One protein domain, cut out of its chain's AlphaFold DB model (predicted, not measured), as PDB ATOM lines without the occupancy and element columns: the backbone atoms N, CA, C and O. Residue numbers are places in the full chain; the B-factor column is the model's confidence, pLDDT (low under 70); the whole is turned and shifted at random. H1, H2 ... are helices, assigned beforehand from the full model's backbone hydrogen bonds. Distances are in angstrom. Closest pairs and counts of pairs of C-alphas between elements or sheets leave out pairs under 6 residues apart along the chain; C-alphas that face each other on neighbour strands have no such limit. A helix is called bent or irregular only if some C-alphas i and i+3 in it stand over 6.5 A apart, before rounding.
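AT A GLANCE: This is residues 2 to 113 of the 274 residues of an uncharacterized protein of Chlamydiae bacterium (UniProt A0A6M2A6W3). Look for a long, thin rod of three helices running back and forth along it: the long bent helix H2 makes most of its length, bent H3 folds back along H2 as the other leg of a hairpin, and H1 runs loosely beside both. The printed part has 112 residues, with H1, H2 and H3 in that order, no named strand, and the class all helix. It is loose, with a radius of gyration of the C-alphas of 18.1 A, and spans 63 by 23 by 18 A.

HOW THE PARTS SIT: Begin with H2, residues 33 to 74, assigned as one helix by its hydrogen bonds but bent: C-alphas 49 and 52 are 6.6 A apart, and arms H2a, residues 33 to 49, and H2b, residues 52 to 74, stand at 36 degrees, only just a steep tilt. H3, residues 80 to 109, likewise assigned as one helix, is bent with C-alphas 95 and 98 7.4 A apart, giving H3a, residues 80 to 95, and H3b, residues 98 to 109. H2b and H3a touch as a helical hairpin, closest at the C-alphas of Cys 58 and Gly 93, 3.9 A. H2a touches H3b with residues 43 to 48 alone, closest at the C-alphas of Arg 44 and Phe 108, 4.7 A. H1, residues 2 to 27, is close to H2a but not clearly touching it, the closest C-alphas being Ser 25 and Leu 39, 7.7 A. Every O i to N i+4 pair is within hydrogen-bond range in H1, H3a and H3b; 10 of 13 are in H2a and 18 of 19 in H2b.

IN THESE COORDINATES: Find C-alpha 2 at (-22.454, 21.869, 17.452); from there H1 runs 36.9 A to C-alpha 27. H2a covers 25.8 A, H2b 33.2 A and H3a 22.1 A; H3b ends at C-alpha 109, (-42.396, 39.467, -9.370).

THE WHOLE: The C-alphas farthest apart, Glu 34 and Gly 76, are 63.1 A apart. The printed part has no cut, and both links are tight. Look for pLDDT under 70 at 24 residues, among them 25 to 36.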
ATOM      1  N   SER A   2     -22.835  20.564  18.047       67.50
ATOM      2  CA  SER A   2     -22.454  21.869  17.452       67.50
ATOM      3  C   SER A   2     -22.837  22.071  15.977       67.50
ATOM      4  O   SER A   2     -23.292  23.151  15.628       67.50
ATOM      5  N   PHE A   3     -22.719  21.043  15.128       58.66
ATOM      6  CA  PHE A   3     -23.061  21.136  13.700       58.66
ATOM      7  C   PHE A   3     -24.534  21.496  13.421       58.66
ATOM      8  O   PHE A   3     -24.803  22.192  12.453       58.66
ATOM      9  N   ILE A   4     -25.485  21.050  14.256       58.72
ATOM     10  CA  ILE A   4     -26.914  21.354  14.047       58.72
ATOM     11  C   ILE A   4     -27.215  22.799  14.459       58.72
ATOM     12  O   ILE A   4     -27.846  23.512  13.690       58.72
ATOM     13  N   GLY A   5     -26.697  23.243  15.614       69.56
ATOM     14  CA  GLY A   5     -26.814  24.641  16.054       69.56
ATOM     15  C   GLY A   5     -26.191  25.598  15.040       69.56
ATOM     16  O   GLY A   5     -26.881  26.438  14.482       69.56
ATOM     17  N   GLY A   6     -24.934  25.360  14.651       73.88
ATOM     18  CA  GLY A   6     -24.265  26.171  13.630       73.88
ATOM     19  C   GLY A   6     -24.974  26.198  12.267       73.88
ATOM     20  O   GLY A   6     -24.783  27.145  11.513       73.88
ATOM     21  N   PHE A   7     -25.815  25.205  11.946       64.25
ATOM     22  CA  PHE A   7     -26.649  25.222  10.741       64.25
ATOM     23  C   PHE A   7     -27.909  26.085  10.915       64.25
ATOM     24  O   PHE A   7     -28.211  26.891  10.036       64.25
ATOM     25  N   THR A   8     -28.622  25.975  12.044       63.12
ATOM     26  CA  THR A   8     -29.764  26.863  12.341       63.12
ATOM     27  C   THR A   8     -29.321  28.315  12.493       63.12
ATOM     28  O   THR A   8     -29.966  29.211  11.954       63.12
ATOM     29  N   ASP A   9     -28.177  28.541  13.139       73.56
ATOM     30  CA  ASP A   9     -27.600  29.865  13.370       73.56
ATOM     31  C   ASP A   9     -27.101  30.489  12.056       73.56
ATOM     32  O   ASP A   9     -27.266  31.687  11.841       73.56
ATOM     33  N   PHE A  10     -26.564  29.679  11.130       74.94
ATOM     34  CA  PHE A  10     -26.201  30.130   9.782       74.94
ATOM     35  C   PHE A  10     -27.425  30.581   8.975       74.94
ATOM     36  O   PHE A  10     -27.413  31.675   8.414       74.94
ATOM     37  N   PHE A  11     -28.496  29.779   8.927       68.31
ATOM     38  CA  PHE A  11     -29.714  30.167   8.201       68.31
ATOM     39  C   PHE A  11     -30.389  31.394   8.823       68.31
ATOM     40  O   PHE A  11     -30.823  32.279   8.088       68.31
ATOM     41  N   ARG A  12     -30.396  31.490  10.157       71.44
ATOM     42  CA  ARG A  12     -30.880  32.668  10.881       71.44
ATOM     43  C   ARG A  12     -30.045  33.912  10.570       71.44
ATOM     44  O   ARG A  12     -30.615  34.929  10.206       71.44
ATOM     45  N   GLY A  13     -28.715  33.818  10.592       75.75
ATOM     46  CA  GLY A  13     -27.825  34.925  10.223       75.75
ATOM     47  C   GLY A  13     -27.975  35.383   8.765       75.75
ATOM     48  O   GLY A  13     -27.879  36.576   8.485       75.75
ATOM     49  N   VAL A  14     -28.267  34.463   7.837       69.38
ATOM     50  CA  VAL A  14     -28.606  34.800   6.440       69.38
ATOM     51  C   VAL A  14     -29.954  35.528   6.345       69.38
ATOM     52  O   VAL A  14     -30.086  36.459   5.551       69.38
ATOM     53  N   GLU A  15     -30.949  35.142   7.147       69.00
ATOM     54  CA  GLU A  15     -32.255  35.810   7.193       69.00
ATOM     55  C   GLU A  15     -32.183  37.193   7.861       69.00
ATOM     56  O   GLU A  15     -32.687  38.165   7.295       69.00
ATOM     57  N   ASP A  16     -31.490  37.313   8.996       77.44
ATOM     58  CA  ASP A  16     -31.298  38.571   9.723       77.44
ATOM     59  C   ASP A  16     -30.482  39.579   8.886       77.44
ATOM     60  O   ASP A  16     -30.922  40.712   8.698       77.44
ATOM     61  N   SER A  17     -29.376  39.159   8.258       71.50
ATOM     62  CA  SER A  17     -28.591  40.021   7.352       71.50
ATOM     63  C   SER A  17     -29.387  40.460   6.110       71.50
ATOM     64  O   SER A  17     -29.270  41.599   5.640       71.50
ATOM     65  N   TYR A  18     -30.269  39.597   5.589       67.19
ATOM     66  CA  TYR A  18     -31.197  39.968   4.518       67.19
ATOM     67  C   TYR A  18     -32.250  40.989   4.997       67.19
ATOM     68  O   TYR A  18     -32.622  41.890   4.241       67.19
ATOM     69  N   ARG A  19     -32.697  40.897   6.257       70.81
ATOM     70  CA  ARG A  19     -33.644  41.828   6.893       70.81
ATOM     71  C   ARG A  19     -33.026  43.210   7.122       70.81
ATOM     72  O   ARG A  19     -33.655  44.211   6.779       70.81
ATOM     73  N   GLU A  20     -31.781  43.267   7.602       75.56
ATOM     74  CA  GLU A  20     -30.988  44.503   7.691       75.56
ATOM     75  C   GLU A  20     -30.850  45.161   6.310       75.56
ATOM     76  O   GLU A  20     -31.198  46.335   6.142       75.56
ATOM     77  N   THR A  21     -30.451  44.380   5.297       69.50
ATOM     78  CA  THR A  21     -30.304  44.857   3.911       69.50
ATOM     79  C   THR A  21     -31.601  45.494   3.398       69.50
ATOM     80  O   THR A  21     -31.570  46.606   2.864       69.50
ATOM     81  N   LEU A  22     -32.751  44.848   3.625       66.62
ATOM     82  CA  LEU A  22     -34.067  45.385   3.266       66.62
ATOM     83  C   LEU A  22     -34.367  46.716   3.966       66.62
ATOM     84  O   LEU A  22     -34.678  47.693   3.285       66.62
ATOM     85  N   SER A  23     -34.199  46.787   5.289       73.44
ATOM     86  CA  SER A  23     -34.486  48.008   6.057       73.44
ATOM     87  C   SER A  23     -33.621  49.203   5.624       73.44
ATOM     88  O   SER A  23     -34.116  50.325   5.508       73.44
ATOM     89  N   SER A  24     -32.352  48.955   5.269       70.75
ATOM     90  CA  SER A  24     -31.466  49.992   4.723       70.75
ATOM     91  C   SER A  24     -31.925  50.488   3.343       70.75
ATOM     92  O   SER A  24     -31.816  51.679   3.044       70.75
ATOM     93  N   SER A  25     -32.509  49.607   2.519       64.19
ATOM     94  CA  SER A  25     -33.031  49.959   1.193       64.19
ATOM     95  C   SER A  25     -34.324  50.780   1.244       64.19
ATOM     96  O   SER A  25     -34.505  51.669   0.413       64.19
ATOM     97  N   GLU A  26     -35.191  50.550   2.236       66.56
ATOM     98  CA  GLU A  26     -36.409  51.348   2.435       66.56
ATOM     99  C   GLU A  26     -36.067  52.757   2.934       66.56
ATOM    100  O   GLU A  26     -36.538  53.739   2.360       66.56
ATOM    101  N   SER A  27     -35.152  52.872   3.907       65.81
ATOM    102  CA  SER A  27     -34.652  54.166   4.402       65.81
ATOM    103  C   SER A  27     -33.912  55.000   3.345       65.81
ATOM    104  O   SER A  27     -33.712  56.193   3.552       65.81
ATOM    105  N   SER A  28     -33.486  54.396   2.231       61.53
ATOM    106  CA  SER A  28     -32.758  55.074   1.147       61.53
ATOM    107  C   SER A  28     -33.670  55.585   0.018       61.53
ATOM    108  O   SER A  28     -33.175  56.100  -0.984       61.53
ATOM    109  N   ARG A  29     -34.994  55.394   0.121       57.97
ATOM    110  CA  ARG A  29     -35.918  55.515  -1.023       57.97
ATOM    111  C   ARG A  29     -36.507  56.917  -1.247       57.97
ATOM    112  O   ARG A  29     -37.162  57.114  -2.267       57.97
ATOM    113  N   GLU A  30     -36.283  57.876  -0.344       64.44
ATOM    114  CA  GLU A  30     -36.885  59.222  -0.431       64.44
ATOM    115  C   GLU A  30     -36.070  60.264  -1.227       64.44
ATOM    116  O   GLU A  30     -36.677  61.190  -1.758       64.44
ATOM    117  N   GLU A  31     -34.740  60.137  -1.367       64.06
ATOM    118  CA  GLU A  31     -33.915  61.226  -1.942       64.06
ATOM    119  C   GLU A  31     -33.579  61.111  -3.446       64.06
ATOM    120  O   GLU A  31     -33.444  62.140  -4.103       64.06
ATOM    121  N   ASP A  32     -33.467  59.908  -4.035       61.06
ATOM    122  CA  ASP A  32     -32.956  59.737  -5.414       61.06
ATOM    123  C   ASP A  32     -33.794  58.787  -6.290       61.06
ATOM    124  O   ASP A  32     -33.594  57.568  -6.320       61.06
ATOM    125  N   SER A  33     -34.682  59.367  -7.104       64.75
ATOM    126  CA  SER A  33     -35.543  58.639  -8.054       64.75
ATOM    127  C   SER A  33     -34.757  57.765  -9.050       64.75
ATOM    128  O   SER A  33     -35.141  56.630  -9.336       64.75
ATOM    129  N   GLU A  34     -33.608  58.247  -9.539       66.62
ATOM    130  CA  GLU A  34     -32.813  57.555 -10.567       66.62
ATOM    131  C   GLU A  34     -32.053  56.328 -10.015       66.62
ATOM    132  O   GLU A  34     -31.855  55.340 -10.727       66.62
ATOM    133  N   LYS A  35     -31.710  56.320  -8.715       67.25
ATOM    134  CA  LYS A  35     -31.072  55.169  -8.045       67.25
ATOM    135  C   LYS A  35     -32.049  54.013  -7.790       67.25
ATOM    136  O   LYS A  35     -31.621  52.865  -7.682       67.25
ATOM    137  N   GLY A  36     -33.356  54.281  -7.727       65.62
ATOM    138  CA  GLY A  36     -34.367  53.270  -7.394       65.62
ATOM    139  C   GLY A  36     -34.412  52.073  -8.356       65.62
ATOM    140  O   GLY A  36     -34.696  50.954  -7.930       65.62
ATOM    141  N   CYS A  37     -34.085  52.275  -9.637       71.69
ATOM    142  CA  CYS A  37     -34.150  51.219 -10.653       71.69
ATOM    143  C   CYS A  37     -33.078  50.126 -10.465       71.69
ATOM    144  O   CYS A  37     -33.366  48.940 -10.638       71.69
ATOM    145  N   SER A  38     -31.853  50.495 -10.068       77.88
ATOM    146  CA  SER A  38     -30.768  49.522  -9.858       77.88
ATOM    147  C   SER A  38     -30.965  48.702  -8.579       77.88
ATOM    148  O   SER A  38     -30.695  47.500  -8.574       77.88
ATOM    149  N   LEU A  39     -31.502  49.326  -7.525       77.38
ATOM    150  CA  LEU A  39     -31.855  48.664  -6.266       77.38
ATOM    151  C   LEU A  39     -32.970  47.624  -6.451       77.38
ATOM    152  O   LEU A  39     -32.848  46.511  -5.942       77.38
ATOM    153  N   ASP A  40     -34.016  47.940  -7.221       78.06
ATOM    154  CA  ASP A  40     -35.121  47.006  -7.491       78.06
ATOM    155  C   ASP A  40     -34.632  45.759  -8.256       78.06
ATOM    156  O   ASP A  40     -34.968  44.626  -7.900       78.06
ATOM    157  N   LEU A  41     -33.749  45.942  -9.247       80.12
ATOM    158  CA  LEU A  41     -33.131  44.836  -9.987       80.12
ATOM    159  C   LEU A  41     -32.241  43.958  -9.086       80.12
ATOM    160  O   LEU A  41     -32.302  42.728  -9.168       80.12
ATOM    161  N   ALA A  42     -31.452  44.571  -8.198       81.56
ATOM    162  CA  ALA A  42     -30.612  43.855  -7.238       81.56
ATOM    163  C   ALA A  42     -31.452  43.046  -6.232       81.56
ATOM    164  O   ALA A  42     -31.191  41.859  -6.025       81.56
ATOM    165  N   ALA A  43     -32.508  43.644  -5.669       76.56
ATOM    166  CA  ALA A  43     -33.421  42.975  -4.743       76.56
ATOM    167  C   ALA A  43     -34.102  41.752  -5.386       76.56
ATOM    168  O   ALA A  43     -34.182  40.686  -4.768       76.56
ATOM    169  N   ARG A  44     -34.532  41.857  -6.650       82.81
ATOM    170  CA  ARG A  44     -35.057  40.715  -7.419       82.81
ATOM    171  C   ARG A  44     -33.998  39.626  -7.603       82.81
ATOM    172  O   ARG A  44     -34.276  38.463  -7.313       82.81
ATOM    173  N   GLY A  45     -32.783  39.989  -8.019       80.75
ATOM    174  CA  GLY A  45     -31.674  39.045  -8.198       80.75
ATOM    175  C   GLY A  45     -31.343  38.251  -6.927       80.75
ATOM    176  O   GLY A  45     -31.196  37.029  -6.983       80.75
ATOM    177  N   ILE A  46     -31.317  38.919  -5.768       82.06
ATOM    178  CA  ILE A  46     -31.081  38.275  -4.467       82.06
ATOM    179  C   ILE A  46     -32.232  37.323  -4.107       82.06
ATOM    180  O   ILE A  46     -31.980  36.180  -3.727       82.06
ATOM    181  N   ASN A  47     -33.497  37.735  -4.268       78.88
ATOM    182  CA  ASN A  47     -34.638  36.854  -3.986       78.88
ATOM    183  C   ASN A  47     -34.647  35.603  -4.876       78.88
ATOM    184  O   ASN A  47     -34.897  34.510  -4.369       78.88
ATOM    185  N   LEU A  48     -34.299  35.741  -6.160       82.31
ATOM    186  CA  LEU A  48     -34.167  34.617  -7.089       82.31
ATOM    187  C   LEU A  48     -33.058  33.639  -6.651       82.31
ATOM    188  O   LEU A  48     -33.271  32.427  -6.653       82.31
ATOM    189  N   GLY A  49     -31.907  34.155  -6.204       79.50
ATOM    190  CA  GLY A  49     -30.803  33.347  -5.668       79.50
ATOM    191  C   GLY A  49     -31.115  32.638  -4.340       79.50
ATOM    192  O   GLY A  49     -30.588  31.557  -4.083       79.50
ATOM    193  N   LEU A  50     -32.009  33.193  -3.515       81.44
ATOM    194  CA  LEU A  50     -32.421  32.608  -2.228       81.44
ATOM    195  C   LEU A  50     -33.462  31.477  -2.350       81.44
ATOM    196  O   LEU A  50     -33.649  30.716  -1.398       81.44
ATOM    197  N   ILE A  51     -34.121  31.313  -3.503       80.62
ATOM    198  CA  ILE A  51     -35.071  30.209  -3.735       80.62
ATOM    199  C   ILE A  51     -34.401  28.830  -3.572       80.62
ATOM    200  O   ILE A  51     -34.838  28.081  -2.697       80.62
ATOM    201  N   PRO A  52     -33.326  28.467  -4.307       80.12
ATOM    202  CA  PRO A  52     -32.678  27.164  -4.126       80.12
ATOM    203  C   PRO A  52     -32.105  26.976  -2.713       80.12
ATOM    204  O   PRO A  52     -32.166  25.872  -2.178       80.12
ATOM    205  N   VAL A  53     -31.608  28.046  -2.077       79.19
ATOM    206  CA  VAL A  53     -31.073  27.995  -0.705       79.19
ATOM    207  C   VAL A  53     -32.168  27.653   0.309       79.19
ATOM    208  O   VAL A  53     -31.963  26.782   1.153       79.19
ATOM    209  N   SER A  54     -33.349  28.272   0.204       76.50
ATOM    210  CA  SER A  54     -34.474  27.969   1.101       76.50
ATOM    211  C   SER A  54     -35.042  26.562   0.870       76.50
ATOM    212  O   SER A  54     -35.286  25.858   1.848       76.50
ATOM    213  N   ILE A  55     -35.144  26.094  -0.381       78.19
ATOM    214  CA  ILE A  55     -35.539  24.706  -0.702       78.19
ATOM    215  C   ILE A  55     -34.564  23.694  -0.075       78.19
ATOM    216  O   ILE A  55     -35.003  22.741   0.570       78.19
ATOM    217  N   VAL A  56     -33.249  23.902  -0.217       79.69
ATOM    218  CA  VAL A  56     -32.224  23.004   0.348       79.69
ATOM    219  C   VAL A  56     -32.228  23.031   1.879       79.69
ATOM    220  O   VAL A  56     -32.177  21.968   2.495       79.69
ATOM    221  N   GLY A  57     -32.335  24.210   2.501       76.88
ATOM    222  CA  GLY A  57     -32.411  24.342   3.960       76.88
ATOM    223  C   GLY A  57     -33.621  23.616   4.549       76.88
ATOM    224  O   GLY A  57     -33.476  22.797   5.457       76.88
ATOM    225  N   CYS A  58     -34.806  23.841   3.975       76.94
ATOM    226  CA  CYS A  58     -36.040  23.190   4.415       76.94
ATOM    227  C   CYS A  58     -35.997  21.672   4.189       76.94
ATOM    228  O   CYS A  58     -36.304  20.892   5.093       76.94
ATOM    229  N   GLY A  59     -35.527  21.244   3.010       76.12
ATOM    230  CA  GLY A  59     -35.325  19.837   2.678       76.12
ATOM    231  C   GLY A  59     -34.381  19.126   3.649       76.12
ATOM    232  O   GLY A  59     -34.683  18.010   4.071       76.12
ATOM    233  N   LEU A  60     -33.290  19.774   4.077       81.12
ATOM    234  CA  LEU A  60     -32.394  19.225   5.098       81.12
ATOM    235  C   LEU A  60     -33.072  19.152   6.475       81.12
ATOM    236  O   LEU A  60     -32.927  18.145   7.165       81.12
ATOM    237  N   GLY A  61     -33.851  20.170   6.857       77.62
ATOM    238  CA  GLY A  61     -34.620  20.171   8.105       77.62
ATOM    239  C   GLY A  61     -35.583  18.982   8.204       77.62
ATOM    240  O   GLY A  61     -35.573  18.269   9.207       77.62
ATOM    241  N   VAL A  62     -36.325  18.676   7.133       79.94
ATOM    242  CA  VAL A  62     -37.177  17.472   7.070       79.94
ATOM    243  C   VAL A  62     -36.339  16.187   7.031       79.94
ATOM    244  O   VAL A  62     -36.620  15.250   7.781       79.94
ATOM    245  N   ALA A  63     -35.290  16.134   6.202       81.94
ATOM    246  CA  ALA A  63     -34.458  14.941   6.020       81.94
ATOM    247  C   ALA A  63     -33.647  14.545   7.267       81.94
ATOM    248  O   ALA A  63     -33.324  13.370   7.425       81.94
ATOM    249  N   VAL A  64     -33.336  15.491   8.159       86.00
ATOM    250  CA  VAL A  64     -32.714  15.227   9.468       86.00
ATOM    251  C   VAL A  64     -33.777  15.064  10.558       86.00
ATOM    252  O   VAL A  64     -33.668  14.162  11.389       86.00
ATOM    253  N   GLY A  65     -34.838  15.875  10.542       82.56
ATOM    254  CA  GLY A  65     -35.923  15.818  11.522       82.56
ATOM    255  C   GLY A  65     -36.642  14.467  11.546       82.56
ATOM    256  O   GLY A  65     -36.782  13.880  12.618       82.56
ATOM    257  N   VAL A  66     -37.031  13.919  10.385       83.38
ATOM    258  CA  VAL A  66     -37.779  12.648  10.313       83.38
ATOM    259  C   VAL A  66     -36.988  11.467  10.915       83.38
ATOM    260  O   VAL A  66     -37.542  10.794  11.787       83.38
ATOM    261  N   PRO A  67     -35.707  11.211  10.566       86.31
ATOM    262  CA  PRO A  67     -34.913  10.166  11.216       86.31
ATOM    263  C   PRO A  67     -34.713  10.362  12.723       86.31
ATOM    264  O   PRO A  67     -34.788   9.381  13.462       86.31
ATOM    265  N   LEU A  68     -34.497  11.596  13.200       85.69
ATOM    266  CA  LEU A  68     -34.359  11.867  14.639       85.69
ATOM    267  C   LEU A  68     -35.674  11.598  15.389       85.69
ATOM    268  O   LEU A  68     -35.660  10.956  16.437       85.69
ATOM    269  N   SER A  69     -36.809  11.999  14.813       81.50
ATOM    270  CA  SER A  69     -38.150  11.690  15.317       81.50
ATOM    271  C   SER A  69     -38.421  10.181  15.369       81.50
ATOM    272  O   SER A  69     -38.877   9.668  16.393       81.50
ATOM    273  N   ILE A  70     -38.088   9.437  14.307       83.25
ATOM    274  CA  ILE A  70     -38.220   7.970  14.277       83.25
ATOM    275  C   ILE A  70     -37.333   7.328  15.354       83.25
ATOM    276  O   ILE A  70     -37.812   6.484  16.111       83.25
ATOM    277  N   ALA A  71     -36.073   7.755  15.481       85.81
ATOM    278  CA  ALA A  71     -35.163   7.267  16.515       85.81
ATOM    279  C   ALA A  71     -35.663   7.583  17.937       85.81
ATOM    280  O   ALA A  71     -35.540   6.741  18.830       85.81
ATOM    281  N   ASN A  72     -36.277   8.750  18.159       83.31
ATOM    282  CA  ASN A  72     -36.857   9.085  19.457       83.31
ATOM    283  C   ASN A  72     -38.088   8.218  19.782       83.31
ATOM    284  O   ASN A  72     -38.220   7.740  20.904       83.31
ATOM    285  N   CYS A  73     -38.945   7.909  18.802       79.62
ATOM    286  CA  CYS A  73     -40.022   6.928  18.988       79.62
ATOM    287  C   CYS A  73     -39.491   5.512  19.280       79.62
ATOM    288  O   CYS A  73     -39.967   4.869  20.215       79.62
ATOM    289  N   LEU A  74     -38.485   5.033  18.538       82.31
ATOM    290  CA  LEU A  74     -37.895   3.698  18.733       82.31
ATOM    291  C   LEU A  74     -37.178   3.542  20.084       82.31
ATOM    292  O   LEU A  74     -37.169   2.454  20.652       82.31
ATOM    293  N   THR A  75     -36.615   4.625  20.626       85.38
ATOM    294  CA  THR A  75     -35.989   4.665  21.964       85.38
ATOM    295  C   THR A  75     -36.997   4.924  23.095       85.38
ATOM    296  O   THR A  75     -36.599   5.190  24.227       85.38
ATOM    297  N   GLY A  76     -38.309   4.876  22.823       78.81
ATOM    298  CA  GLY A  76     -39.350   5.115  23.831       78.81
ATOM    299  C   GLY A  76     -39.359   6.543  24.391       78.81
ATOM    300  O   GLY A  76     -39.805   6.757  25.514       78.81
ATOM    301  N   ARG A  77     -38.848   7.512  23.618       73.44
ATOM    302  CA  ARG A  77     -38.700   8.940  23.953       73.44
ATOM    303  C   ARG A  77     -37.807   9.219  25.173       73.44
ATOM    304  O   ARG A  77     -37.936  10.263  25.807       73.44
ATOM    305  N   GLN A  78     -36.860   8.322  25.479       82.31
ATOM    306  CA  GLN A  78     -35.911   8.475  26.597       82.31
ATOM    307  C   GLN A  78     -35.036   9.742  26.513       82.31
ATOM    308  O   GLN A  78     -34.517  10.206  27.529       82.31
ATOM    309  N   PHE A  79     -34.873  10.328  25.324       84.88
ATOM    310  CA  PHE A  79     -33.986  11.463  25.087       84.88
ATOM    311  C   PHE A  79     -34.778  12.741  24.772       84.88
ATOM    312  O   PHE A  79     -34.939  13.109  23.611       84.88
ATOM    313  N   ARG A  80     -35.212  13.485  25.802       80.38
ATOM    314  CA  ARG A  80     -35.984  14.743  25.639       80.38
ATOM    315  C   ARG A  80     -35.349  15.736  24.645       80.38
ATOM    316  O   ARG A  80     -36.065  16.311  23.837       80.38
ATOM    317  N   LYS A  81     -34.013  15.853  24.632       83.50
ATOM    318  CA  LYS A  81     -33.261  16.698  23.678       83.50
ATOM    319  C   LYS A  81     -33.329  16.226  22.216       83.50
ATOM    320  O   LYS A  81     -33.131  17.033  21.317       83.50
ATOM    321  N   LEU A  82     -33.549  14.932  21.962       82.56
ATOM    322  CA  LEU A  82     -33.762  14.415  20.605       82.56
ATOM    323  C   LEU A  82     -35.179  14.717  20.118       82.56
ATOM    324  O   LEU A  82     -35.322  15.096  18.961       82.56
ATOM    325  N   ASP A  83     -36.182  14.612  20.999       81.31
ATOM    326  CA  ASP A  83     -37.557  15.049  20.715       81.31
ATOM    327  C   ASP A  83     -37.569  16.542  20.352       81.31
ATOM    328  O   ASP A  83     -38.011  16.914  19.279       81.31
ATOM    329  N   GLU A  84     -36.986  17.387  21.203       81.19
ATOM    330  CA  GLU A  84     -36.878  18.842  21.032       81.19
ATOM    331  C   GLU A  84     -36.180  19.251  19.719       81.19
ATOM    332  O   GLU A  84     -36.718  20.039  18.939       81.19
ATOM    333  N   VAL A  85     -35.005  18.679  19.425       83.62
ATOM    334  CA  VAL A  85     -34.275  18.973  18.181       83.62
ATOM    335  C   VAL A  85     -35.031  18.464  16.952       83.62
ATOM    336  O   VAL A  85     -35.060  19.163  15.939       83.62
ATOM    337  N   SER A  86     -35.671  17.289  17.010       83.75
ATOM    338  CA  SER A  86     -36.464  16.800  15.876       83.75
ATOM    339  C   SER A  86     -37.729  17.636  15.667       83.75
ATOM    340  O   SER A  86     -38.058  17.951  14.528       83.75
ATOM    341  N   HIS A  87     -38.378  18.081  16.747       79.94
ATOM    342  CA  HIS A  87     -39.543  18.966  16.733       79.94
ATOM    343  C   HIS A  87     -39.214  20.304  16.061       79.94
ATOM    344  O   HIS A  87     -39.902  20.699  15.122       79.94
ATOM    345  N   ASN A  88     -38.111  20.949  16.458       80.19
ATOM    346  CA  ASN A  88     -37.673  22.225  15.886       80.19
ATOM    347  C   ASN A  88     -37.256  22.096  14.410       80.19
ATOM    348  O   ASN A  88     -37.624  22.941  13.592       80.19
ATOM    349  N   LEU A  89     -36.548  21.019  14.036       80.44
ATOM    350  CA  LEU A  89     -36.155  20.763  12.643       80.44
ATOM    351  C   LEU A  89     -37.351  20.422  11.738       80.44
ATOM    352  O   LEU A  89     -37.398  20.892  10.602       80.44
ATOM    353  N   LEU A  90     -38.331  19.657  12.234       80.88
ATOM    354  CA  LEU A  90     -39.576  19.374  11.511       80.88
ATOM    355  C   LEU A  90     -40.492  20.595  11.419       80.88
ATOM    356  O   LEU A  90     -41.120  20.788  10.385       80.88
ATOM    357  N   TYR A  91     -40.558  21.428  12.457       76.88
ATOM    358  CA  TYR A  91     -41.342  22.662  12.447       76.88
ATOM    359  C   TYR A  91     -40.771  23.666  11.437       76.88
ATOM    360  O   TYR A  91     -41.468  24.071  10.507       76.88
ATOM    361  N   TRP A  92     -39.487  24.025  11.572       75.75
ATOM    362  CA  TRP A  92     -38.845  25.010  10.696       75.75
ATOM    363  C   TRP A  92     -38.672  24.483   9.270       75.75
ATOM    364  O   TRP A  92     -39.077  25.145   8.314       75.75
ATOM    365  N   GLY A  93     -38.112  23.277   9.124       74.94
ATOM    366  CA  GLY A  93     -37.855  22.667   7.821       74.94
ATOM    367  C   GLY A  93     -39.121  22.191   7.117       74.94
ATOM    368  O   GLY A  93     -39.173  22.192   5.892       74.94
ATOM    369  N   GLY A  94     -40.150  21.819   7.880       75.00
ATOM    370  CA  GLY A  94     -41.481  21.540   7.363       75.00
ATOM    371  C   GLY A  94     -42.138  22.815   6.860       75.00
ATOM    372  O   GLY A  94     -42.141  23.058   5.653       75.00
ATOM    373  N   ASN A  95     -42.710  23.618   7.762       72.19
ATOM    374  CA  ASN A  95     -43.641  24.718   7.448       72.19
ATOM    375  C   ASN A  95     -43.124  25.674   6.355       72.19
ATOM    376  O   ASN A  95     -43.893  26.156   5.524       72.19
ATOM    377  N   SER A  96     -41.813  25.906   6.324       77.75
ATOM    378  CA  SER A  96     -41.150  26.814   5.389       77.75
ATOM    379  C   SER A  96     -40.977  26.273   3.961       77.75
ATOM    380  O   SER A  96     -40.827  27.073   3.038       77.75
ATOM    381  N   ALA A  97     -41.005  24.950   3.742       80.12
ATOM    382  CA  ALA A  97     -40.511  24.309   2.512       80.12
ATOM    383  C   ALA A  97     -41.180  24.760   1.202       80.12
ATOM    384  O   ALA A  97     -40.541  24.732   0.152       80.12
ATOM    385  N   ILE A  98     -42.450  25.164   1.257       81.69
ATOM    386  CA  ILE A  98     -43.210  25.684   0.105       81.69
ATOM    387  C   ILE A  98     -43.499  27.180   0.297       81.69
ATOM    388  O   ILE A  98     -43.368  27.965  -0.645       81.69
ATOM    389  N   ALA A  99     -43.812  27.594   1.529       84.75
ATOM    390  CA  ALA A  99     -44.132  28.974   1.877       84.75
ATOM    391  C   ALA A  99     -42.968  29.960   1.626       84.75
ATOM    392  O   ALA A  99     -43.196  31.024   1.045       84.75
ATOM    393  N   LEU A 100     -41.718  29.624   1.991       84.00
ATOM    394  CA  LEU A 100     -40.564  30.506   1.744       84.00
ATOM    395  C   LEU A 100     -40.239  30.659   0.246       84.00
ATOM    396  O   LEU A 100     -40.164  31.808  -0.200       84.00
ATOM    397  N   PRO A 101     -40.113  29.587  -0.566       84.75
ATOM    398  CA  PRO A 101     -39.949  29.729  -2.014       84.75
ATOM    399  C   PRO A 101     -41.071  30.546  -2.662       84.75
ATOM    400  O   PRO A 101     -40.785  31.444  -3.452       84.75
ATOM    401  N   PHE A 102     -42.333  30.309  -2.286       87.81
ATOM    402  CA  PHE A 102     -43.472  31.073  -2.800       87.81
ATOM    403  C   PHE A 102     -43.383  32.568  -2.451       87.81
ATOM    404  O   PHE A 102     -43.523  33.414  -3.333       87.81
ATOM    405  N   ARG A 103     -43.053  32.910  -1.197       89.00
ATOM    406  CA  ARG A 103     -42.811  34.297  -0.762       89.00
ATOM    407  C   ARG A 103     -41.667  34.960  -1.538       89.00
ATOM    408  O   ARG A 103     -41.797  36.112  -1.948       89.00
ATOM    409  N   LYS A 104     -40.568  34.242  -1.785       88.06
ATOM    410  CA  LYS A 104     -39.432  34.743  -2.582       88.06
ATOM    411  C   LYS A 104     -39.800  34.946  -4.059       88.06
ATOM    412  O   LYS A 104     -39.371  35.939  -4.642       88.06
ATOM    413  N   VAL A 105     -40.644  34.088  -4.642       88.81
ATOM    414  CA  VAL A 105     -41.202  34.281  -5.996       88.81
ATOM    415  C   VAL A 105     -42.131  35.500  -6.055       88.81
ATOM    416  O   VAL A 105     -42.010  36.294  -6.986       88.81
ATOM    417  N   LEU A 106     -43.010  35.705  -5.066       88.06
ATOM    418  CA  LEU A 106     -43.874  36.894  -5.021       88.06
ATOM    419  C   LEU A 106     -43.055  38.192  -4.948       88.06
ATOM    420  O   LEU A 106     -43.254  39.060  -5.794       88.06
ATOM    421  N   HIS A 107     -42.079  38.299  -4.037       87.56
ATOM    422  CA  HIS A 107     -41.201  39.479  -3.965       87.56
ATOM    423  C   HIS A 107     -40.296  39.651  -5.206       87.56
ATOM    424  O   HIS A 107     -39.895  40.769  -5.517       87.56
ATOM    425  N   PHE A 108     -39.983  38.585  -5.951       87.38
ATOM    426  CA  PHE A 108     -39.276  38.689  -7.237       87.38
ATOM    427  C   PHE A 108     -40.155  39.301  -8.346       87.38
ATOM    428  O   PHE A 108     -39.686  40.131  -9.130       87.38
ATOM    429  N   LEU A 109     -41.433  38.914  -8.412       87.69
ATOM    430  CA  LEU A 109     -42.396  39.467  -9.370       87.69
ATOM    431  C   LEU A 109     -42.768  40.914  -9.014       87.69
ATOM    432  O   LEU A 109     -42.755  41.796  -9.875       87.69
ATOM    433  N   ASN A 110     -43.045  41.159  -7.735       88.69
ATOM    434  CA  ASN A 110     -43.464  42.439  -7.185       88.69
ATOM    435  C   ASN A 110     -42.824  42.628  -5.796       88.69
ATOM    436  O   ASN A 110     -43.344  42.103  -4.810       88.69
ATOM    437  N   PRO A 111     -41.715  43.382  -5.687       85.88
ATOM    438  CA  PRO A 111     -41.052  43.633  -4.406       85.88
ATOM    439  C   PRO A 111     -41.982  44.223  -3.338       85.88
ATOM    440  O   PRO A 111     -41.878  43.848  -2.171       85.88
ATOM    441  N   SER A 112     -42.951  45.049  -3.751       86.44
ATOM    442  CA  SER A 112     -43.971  45.671  -2.894       86.44
ATOM    443  C   SER A 112     -45.136  44.742  -2.510       86.44
ATOM    444  O   SER A 112     -46.089  45.200  -1.877       86.44
ATOM    445  N   ALA A 113     -45.112  43.460  -2.896       86.88
ATOM    446  CA  ALA A 113     -46.143  42.494  -2.525       86.88
ATOM    447  C   ALA A 113     -46.159  42.276  -1.005       86.88
ATOM    448  O   ALA A 113     -45.242  41.687  -0.429       86.88
TER     449      ALA A 113